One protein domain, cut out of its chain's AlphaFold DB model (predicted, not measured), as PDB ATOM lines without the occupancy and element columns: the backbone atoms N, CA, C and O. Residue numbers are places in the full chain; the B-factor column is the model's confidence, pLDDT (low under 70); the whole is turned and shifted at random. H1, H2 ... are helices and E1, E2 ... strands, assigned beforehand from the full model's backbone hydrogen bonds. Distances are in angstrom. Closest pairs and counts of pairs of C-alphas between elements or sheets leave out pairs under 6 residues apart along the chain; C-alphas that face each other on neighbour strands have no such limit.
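This is residues 4 to 66 of the 334 residues of the protein "Integrase" of Cyanobium sp (UniProt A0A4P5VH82). One strongly twisted sheet of three strands, E1, E2 and E3, has the long helix H1 over one face, running along the strands. The four-residue helix H2 follows H1 and only grazes the sheet. The 63 printed residues run E1, E2, E3, H1, H2, and the sheet, in the order E1 - E2 - E3, is antiparallel throughout. The class is mixed, helices and strands, in two layers, H1 on one face of the sheet; the whole is compact, with a radius of gyration of the C-alphas of 12.1 A, but elongated, spanning 36 by 23 by 16 A.

Find C-alpha 4 at (-14.606, 35.192, 9.908), where E1, residues 4 to 7, begins. E2, residues 10 to 18, measures 23.0 A and bends by 62 degrees at residue 15. E3, residues 26 to 36, measures 27.5 A. From C-alpha 39 at (-21.212, 34.348, -1.128), H1 runs 27.3 A to residue 57. H2, residues 63 to 66, ends at C-alpha 66, (-5.036, 24.393, 10.148).

The strands form a meander, each the antiparallel neighbour of the one before. In the hairpin E1 and E2, look at N 5 and O 12, 2.8 A apart; in the hairpin E2 and E3, at N 13 and O 31, 2.9 A. H1 is on the sheet at a height of 9.3 A, over E2 and only just over E3, where 3 of its C-alphas fall; on the local plane it stands at 3 degrees to E2. Its closest C-alphas to E2 are Leu 49 and Leu 13, 6.7 A apart. H2's closest C-alpha to E3 is Trp 66, 6.8 A from that of Ile 31; H1 and H2 are apart. In H1, 14 of 15 O i to N i+4 pairs are within hydrogen-bond range; H2 is too short for one.

The farthest C-alphas, of Pro 24 and Pro 39, are 37.1 A apart. The printed part has no cut, and no link is long. Mean pLDDT of the printed part is 86.4; residue 22 alone is under 70.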
ATOM      1  N   ILE A   4     -15.067  35.079  11.295       93.94
ATOM      2  CA  ILE A   4     -14.606  35.192   9.908       93.94
ATOM      3  C   ILE A   4     -14.136  36.627   9.687       93.94
ATOM      4  O   ILE A   4     -14.871  37.585   9.925       93.94
ATOM      5  N   ASN A   5     -12.906  36.774   9.217       93.75
ATOM      6  CA  ASN A   5     -12.290  38.048   8.886       93.75
ATOM      7  C   ASN A   5     -11.970  38.089   7.386       93.75
ATOM      8  O   ASN A   5     -11.664  37.059   6.786       93.75
ATOM      9  N   THR A   6     -12.031  39.277   6.786       91.75
ATOM     10  CA  THR A   6     -11.711  39.474   5.366       91.75
ATOM     11  C   THR A   6     -10.550  40.445   5.241       91.75
ATOM     12  O   THR A   6     -10.552  41.495   5.881       91.75
ATOM     13  N   GLN A   7      -9.566  40.115   4.407       88.81
ATOM     14  CA  GLN A   7      -8.429  40.986   4.124       88.81
ATOM     15  C   GLN A   7      -8.023  40.839   2.657       88.81
ATOM     16  O   GLN A   7      -7.828  39.724   2.181       88.81
ATOM     17  N   ARG A   8      -7.906  41.961   1.929       86.25
ATOM     18  CA  ARG A   8      -7.532  41.990   0.496       86.25
ATOM     19  C   ARG A   8      -8.361  41.018  -0.370       86.25
ATOM     20  O   ARG A   8      -7.813  40.301  -1.199       86.25
ATOM     21  N   GLY A   9      -9.673  40.951  -0.128       87.56
ATOM     22  CA  GLY A   9     -10.593  40.069  -0.860       87.56
ATOM     23  C   GLY A   9     -10.474  38.575  -0.530       87.56
ATOM     24  O   GLY A   9     -11.077  37.761  -1.221       87.56
ATOM     25  N   ARG A  10      -9.718  38.195   0.509       88.62
ATOM     26  CA  ARG A  10      -9.549  36.806   0.965       88.62
ATOM     27  C   ARG A  10     -10.168  36.593   2.344       88.62
ATOM     28  O   ARG A  10     -10.151  37.497   3.181       88.62
ATOM     29  N   LEU A  11     -10.669  35.383   2.587       89.19
ATOM     30  CA  LEU A  11     -11.285  34.972   3.852       89.19
ATOM     31  C   LEU A  11     -10.271  34.327   4.812       89.19
ATOM     32  O   LEU A  11      -9.426  33.517   4.420       89.19
ATOM     33  N   TYR A  12     -10.417  34.650   6.096       93.44
ATOM     34  CA  TYR A  12      -9.600  34.172   7.210       93.44
ATOM     35  C   TYR A  12     -10.490  33.798   8.400       93.44
ATOM     36  O   TYR A  12     -11.564  34.368   8.576       93.44
ATOM     37  N   LEU A  13     -10.018  32.897   9.260       93.56
ATOM     38  CA  LEU A  13     -10.555  32.726  10.614       93.56
ATOM     39  C   LEU A  13      -9.671  33.488  11.600       93.56
ATOM     40  O   LEU A  13      -8.449  33.350  11.567       93.56
ATOM     41  N   LEU A  14     -10.276  34.286  12.473       94.38
ATOM     42  CA  LEU A  14      -9.607  35.055  13.515       94.38
ATOM     43  C   LEU A  14     -10.025  34.511  14.882       94.38
ATOM     44  O   LEU A  14     -11.205  34.526  15.214       94.38
ATOM     45  N   ALA A  15      -9.070  34.047  15.682       93.38
ATOM     46  CA  ALA A  15      -9.342  33.498  17.010       93.38
ATOM     47  C   ALA A  15      -8.133  33.664  17.944       93.38
ATOM     48  O   ALA A  15      -7.016  33.898  17.483       93.38
ATOM     49  N   LYS A  16      -8.346  33.531  19.260       92.62
ATOM     50  CA  LYS A  16      -7.254  33.321  20.225       92.62
ATOM     51  C   LYS A  16      -6.879  31.840  20.194       92.62
ATOM     52  O   LYS A  16      -7.695  31.010  20.577       92.62
ATOM     53  N   LEU A  17      -5.683  31.534  19.702       90.38
ATOM     54  CA  LEU A  17      -5.185  30.177  19.465       90.38
ATOM     55  C   LEU A  17      -3.895  29.957  20.270       90.38
ATOM     56  O   LEU A  17      -3.227  30.946  20.584       90.38
ATOM     57  N   PRO A  18      -3.514  28.708  20.587       87.81
ATOM     58  CA  PRO A  18      -2.183  28.395  21.104       87.81
ATOM     59  C   PRO A  18      -1.092  29.053  20.259       87.81
ATOM     60  O   PRO A  18      -1.226  29.152  19.034       87.81
ATOM     61  N   ARG A  19      -0.029  29.544  20.896       84.00
ATOM     62  CA  ARG A  19       1.049  30.219  20.165       84.00
ATOM     63  C   ARG A  19       1.718  29.256  19.180       84.00
ATOM     64  O   ARG A  19       1.880  28.072  19.458       84.00
ATOM     65  N   ARG A  20       2.082  29.763  17.999       76.25
ATOM     66  CA  ARG A  20       2.693  28.950  16.926       76.25
ATOM     67  C   ARG A  20       4.121  28.511  17.232       76.25
ATOM     68  O   ARG A  20       4.562  27.502  16.702       76.25
ATOM     69  N   ASP A  21       4.821  29.286  18.052       74.12
ATOM     70  CA  ASP A  21       6.201  29.056  18.490       74.12
ATOM     71  C   ASP A  21       6.307  27.987  19.595       74.12
ATOM     72  O   ASP A  21       7.403  27.709  20.072       74.12
ATOM     73  N   GLY A  22       5.183  27.389  20.010       69.31
ATOM     74  CA  GLY A  22       5.134  26.397  21.084       69.31
ATOM     75  C   GLY A  22       5.255  26.993  22.488       69.31
ATOM     76  O   GLY A  22       5.209  26.246  23.464       69.31
ATOM     77  N   ALA A  23       5.374  28.319  22.620       77.94
ATOM     78  CA  ALA A  23       5.404  28.967  23.922       77.94
ATOM     79  C   ALA A  23       4.024  28.889  24.610       77.94
ATOM     80  O   ALA A  23       2.984  28.900  23.939       77.94
ATOM     81  N   PRO A  24       3.984  28.839  25.953       79.00
ATOM     82  CA  PRO A  24       2.731  28.768  26.691       79.00
ATOM     83  C   PRO A  24       1.854  30.011  26.462       79.00
ATOM     84  O   PRO A  24       2.341  31.134  26.304       79.00
ATOM     85  N   GLY A  25       0.534  29.806  26.479       85.00
ATOM     86  CA  GLY A  25      -0.477  30.860  26.363       85.00
ATOM     87  C   GLY A  25      -1.214  30.904  25.019       85.00
ATOM     88  O   GLY A  25      -0.967  30.115  24.106       85.00
ATOM     89  N   LEU A  26      -2.161  31.841  24.911       88.50
ATOM     90  CA  LEU A  26      -2.979  32.057  23.713       88.50
ATOM     91  C   LEU A  26      -2.633  33.397  23.059       88.50
ATOM     92  O   LEU A  26      -2.548  34.422  23.733       88.50
ATOM     93  N   GLN A  27      -2.529  33.410  21.733       90.19
ATOM     94  CA  GLN A  27      -2.323  34.610  20.928       90.19
ATOM     95  C   GLN A  27      -3.425  34.742  19.879       90.19
ATOM     96  O   GLN A  27      -3.842  33.765  19.251       90.19
ATOM     97  N   GLN A  28      -3.897  35.969  19.655       92.06
ATOM     98  CA  GLN A  28      -4.812  36.232  18.552       92.06
ATOM     99  C   GLN A  28      -4.093  35.993  17.221       92.06
ATOM    100  O   GLN A  28      -3.111  36.659  16.902       92.06
ATOM    101  N   SER A  29      -4.596  35.035  16.451       90.25
ATOM    102  CA  SER A  29      -3.976  34.572  15.215       90.25
ATOM    103  C   SER A  29      -5.007  34.477  14.099       90.25
ATOM    104  O   SER A  29      -6.195  34.249  14.340       90.25
ATOM    105  N   ARG A  30      -4.534  34.645  12.860       90.94
ATOM    106  CA  ARG A  30      -5.330  34.433  11.648       90.94
ATOM    107  C   ARG A  30      -4.973  33.099  11.001       90.94
ATOM    108  O   ARG A  30      -3.792  32.794  10.815       90.94
ATOM    109  N   ILE A  31      -5.990  32.343  10.611       89.12
ATOM    110  CA  ILE A  31      -5.874  31.147   9.774       89.12
ATOM    111  C   ILE A  31      -6.388  31.514   8.385       89.12
ATOM    112  O   ILE A  31      -7.546  31.901   8.234       89.12
ATOM    113  N   ALA A  32      -5.526  31.446   7.373       87.50
ATOM    114  CA  ALA A  32      -5.919  31.738   5.999       87.50
ATOM    115  C   ALA A  32      -6.764  30.590   5.440       87.50
ATOM    116  O   ALA A  32      -6.309  29.451   5.437       87.50
ATOM    117  N   LEU A  33      -7.963  30.887   4.926       83.50
ATOM    118  CA  LEU A  33      -8.822  29.868   4.306       83.50
ATOM    119  C   LEU A  33      -8.499  29.637   2.824       83.50
ATOM    120  O   LEU A  33      -9.037  28.713   2.228       83.50
ATOM    121  N   LYS A  34      -7.652  30.491   2.221       81.94
ATOM    122  CA  LYS A  34      -7.325  30.502   0.778       81.94
ATOM    123  C   LYS A  34      -8.560  30.600  -0.131       81.94
ATOM    124  O   LYS A  34      -8.539  30.164  -1.277       81.94
ATOM    125  N   LEU A  35      -9.632  31.203   0.379       79.31
ATOM    126  CA  LEU A  35     -10.868  31.450  -0.353       79.31
ATOM    127  C   LEU A  35     -10.996  32.937  -0.669       79.31
ATOM    128  O   LEU A  35     -10.710  33.777   0.187       79.31
ATOM    129  N   ASP A  36     -11.474  33.248  -1.870       87.19
ATOM    130  CA  ASP A  36     -11.919  34.600  -2.212       87.19
ATOM    131  C   ASP A  36     -13.226  34.926  -1.492       87.19
ATOM    132  O   ASP A  36     -14.040  34.031  -1.232       87.19
ATOM    133  N   ASP A  37     -13.435  36.200  -1.186       90.06
ATOM    134  CA  ASP A  37     -14.638  36.683  -0.520       90.06
ATOM    135  C   ASP A  37     -15.847  36.687  -1.472       90.06
ATOM    136  O   ASP A  37     -16.217  37.702  -2.056       90.06
ATOM    137  N   THR A  38     -16.457  35.512  -1.649       86.00
ATOM    138  CA  THR A  38     -17.686  35.310  -2.429       86.00
ATOM    139  C   THR A  38     -18.802  34.720  -1.555       86.00
ATOM    140  O   THR A  38     -18.514  34.017  -0.580       86.00
ATOM    141  N   PRO A  39     -20.094  34.905  -1.902       85.25
ATOM    142  CA  PRO A  39     -21.212  34.348  -1.128       85.25
ATOM    143  C   PRO A  39     -21.163  32.819  -0.957       85.25
ATOM    144  O   PRO A  39     -21.577  32.273   0.068       85.25
ATOM    145  N   ILE A  40     -20.634  32.100  -1.953       79.25
ATOM    146  CA  ILE A  40     -20.439  30.644  -1.885       79.25
ATOM    147  C   ILE A  40     -19.326  30.308  -0.889       79.25
ATOM    148  O   ILE A  40     -19.518  29.472  -0.005       79.25
ATOM    149  N   ASN A  41     -18.194  31.001  -0.978       77.06
ATOM    150  CA  ASN A  41     -17.043  30.758  -0.117       77.06
ATOM    151  C   ASN A  41     -17.291  31.153   1.343       77.06
ATOM    152  O   ASN A  41     -16.783  30.484   2.241       77.06
ATOM    153  N   ARG A  42     -18.137  32.157   1.606       88.62
ATOM    154  CA  ARG A  42     -18.577  32.499   2.970       88.62
ATOM    155  C   ARG A  42     -19.329  31.355   3.652       88.62
ATOM    156  O   ARG A  42     -19.106  31.105   4.833       88.62
ATOM    157  N   ARG A  43     -20.151  30.594   2.917       85.19
ATOM    158  CA  ARG A  43     -20.815  29.386   3.454       85.19
ATOM    159  C   ARG A  43     -19.808  28.298   3.826       85.19
ATOM    160  O   ARG A  43     -19.971  27.633   4.846       85.19
ATOM    161  N   THR A  44     -18.754  28.135   3.029       77.69
ATOM    162  CA  THR A  44     -17.642  27.225   3.347       77.69
ATOM    163  C   THR A  44     -16.863  27.703   4.574       77.69
ATOM    164  O   THR A  44     -16.575  26.900   5.460       77.69
ATOM    165  N   ALA A  45     -16.590  29.007   4.678       86.56
ATOM    166  CA  ALA A  45     -15.916  29.608   5.828       86.56
ATOM    167  C   ALA A  45     -16.706  29.430   7.136       86.56
ATOM    168  O   ALA A  45     -16.100  29.143   8.164       86.56
ATOM    169  N   LEU A  46     -18.043  29.503   7.100       91.81
ATOM    170  CA  LEU A  46     -18.903  29.241   8.267       91.81
ATOM    171  C   LEU A  46     -18.753  27.813   8.808       91.81
ATOM    172  O   LEU A  46     -18.660  27.618  10.017       91.81
ATOM    173  N   LYS A  47     -18.664  26.806   7.932       87.75
ATOM    174  CA  LYS A  47     -18.445  25.410   8.358       87.75
ATOM    175  C   LYS A  47     -17.066  25.210   8.995       87.75
ATOM    176  O   LYS A  47     -16.923  24.460   9.961       87.75
ATOM    177  N   GLN A  48     -16.050  25.886   8.457       85.62
ATOM    178  CA  GLN A  48     -14.699  25.864   9.021       85.62
ATOM    179  C   GLN A  48     -14.653  26.590  10.372       85.62
ATOM    180  O   GLN A  48     -14.059  26.076  11.313       85.62
ATOM    181  N   LEU A  49     -15.361  27.715  10.514       93.19
ATOM    182  CA  LEU A  49     -15.512  28.415  11.791       93.19
ATOM    183  C   LEU A  49     -16.109  27.499  12.872       93.19
ATOM    184  O   LEU A  49     -15.510  27.357  13.931       93.19
ATOM    185  N   GLN A  50     -17.211  26.804  12.576       92.12
ATOM    186  CA  GLN A  50     -17.829  25.846  13.509       92.12
ATOM    187  C   GLN A  50     -16.863  24.723  13.924       92.12
ATOM    188  O   GLN A  50     -16.853  24.279  15.072       92.12
ATOM    189  N   THR A  51     -16.028  24.261  12.990       88.81
ATOM    190  CA  THR A  51     -15.013  23.235  13.266       88.81
ATOM    191  C   THR A  51     -13.929  23.762  14.205       88.81
ATOM    192  O   THR A  51     -13.566  23.067  15.156       88.81
ATOM    193  N   LEU A  52     -13.458  24.992  13.975       90.44
ATOM    194  CA  LEU A  52     -12.485  25.668  14.832       90.44
ATOM    195  C   LEU A  52     -13.037  25.883  16.242       90.44
ATOM    196  O   LEU A  52     -12.361  25.578  17.220       90.44
ATOM    197  N   GLU A  53     -14.271  26.366  16.355       92.38
ATOM    198  CA  GLU A  53     -14.923  26.600  17.646       92.38
ATOM    199  C   GLU A  53     -15.064  25.313  18.456       92.38
ATOM    200  O   GLU A  53     -14.742  25.305  19.643       92.38
ATOM    201  N   ARG A  54     -15.443  24.207  17.807       90.75
ATOM    202  CA  ARG A  54     -15.507  22.888  18.448       90.75
ATOM    203  C   ARG A  54     -14.138  22.404  18.929       90.75
ATOM    204  O   ARG A  54     -14.043  21.818  20.003       90.75
ATOM    205  N   GLN A  55     -13.078  22.608  18.151       87.44
ATOM    206  CA  GLN A  55     -11.727  22.215  18.570       87.44
ATOM    207  C   GLN A  55     -11.233  23.041  19.759       87.44
ATOM    208  O   GLN A  55     -10.625  22.497  20.677       87.44
ATOM    209  N   LEU A  56     -11.539  24.341  19.777       90.06
ATOM    210  CA  LEU A  56     -11.205  25.212  20.901       90.06
ATOM    211  C   LEU A  56     -12.009  24.867  22.159       90.06
ATOM    212  O   LEU A  56     -11.438  24.875  23.245       90.06
ATOM    213  N   SER A  57     -13.296  24.527  22.035       89.12
ATOM    214  CA  SER A  57     -14.126  24.162  23.191       89.12
ATOM    215  C   SER A  57     -13.765  22.803  23.791       89.12
ATOM    216  O   SER A  57     -13.910  22.609  24.992       89.12
ATOM    217  N   THR A  58     -13.279  21.869  22.971       87.44
ATOM    218  CA  THR A  58     -12.881  20.519  23.408       87.44
ATOM    219  C   THR A  58     -11.399  20.407  23.761       87.44
ATOM    220  O   THR A  58     -10.952  19.332  24.144       87.44
ATOM    221  N   GLY A  59     -10.620  21.485  23.612       85.19
ATOM    222  CA  GLY A  59      -9.173  21.463  23.846       85.19
ATOM    223  C   GLY A  59      -8.379  20.622  22.838       85.19
ATOM    224  O   GLY A  59      -7.229  20.295  23.097       85.19
ATOM    225  N   THR A  60      -8.967  20.278  21.688       84.94
ATOM    226  CA  THR A  60      -8.369  19.412  20.647       84.94
ATOM    227  C   THR A  60      -7.753  20.199  19.487       84.94
ATOM    228  O   THR A  60      -7.551  19.674  18.392       84.94
ATOM    229  N   PHE A  61      -7.506  21.496  19.679       86.00
ATOM    230  CA  PHE A  61      -6.919  22.333  18.640       86.00
ATOM    231  C   PHE A  61      -5.462  21.943  18.372       86.00
ATOM    232  O   PHE A  61      -4.620  22.017  19.263       86.00
ATOM    233  N   GLU A  62      -5.151  21.655  17.109       81.44
ATOM    234  CA  GLU A  62      -3.786  21.424  16.646       81.44
ATOM    235  C   GLU A  62      -3.477  22.267  15.411       81.44
ATOM    236  O   GLU A  62      -4.213  22.258  14.420       81.44
ATOM    237  N   TRP A  63      -2.339  22.964  15.435       80.44
ATOM    238  CA  TRP A  63      -1.901  23.763  14.294       80.44
ATOM    239  C   TRP A  63      -1.697  22.922  13.033       80.44
ATOM    240  O   TRP A  63      -1.963  23.433  11.957       80.44
ATOM    241  N   GLY A  64      -1.320  21.643  13.133       74.00
ATOM    242  CA  GLY A  64      -1.160  20.762  11.968       74.00
ATOM    243  C   GLY A  64      -2.442  20.533  11.154       74.00
ATOM    244  O   GLY A  64      -2.358  20.247   9.965       74.00
ATOM    245  N   TYR A  65      -3.625  20.705  11.756       74.81
ATOM    246  CA  TYR A  65      -4.912  20.634  11.052       74.81
ATOM    247  C   TYR A  65      -5.208  21.905  10.232       74.81
ATOM    248  O   TYR A  65      -5.880  21.842   9.205       74.81
ATOM    249  N   TRP A  66      -4.722  23.062  10.697       79.44
ATOM    250  CA  TRP A  66      -5.036  24.393  10.148       79.44
ATOM    251  C   TRP A  66      -3.908  25.016   9.332       79.44
ATOM    252  O   TRP A  66      -4.142  25.883   8.487       79.44
TER     253      TRP A  66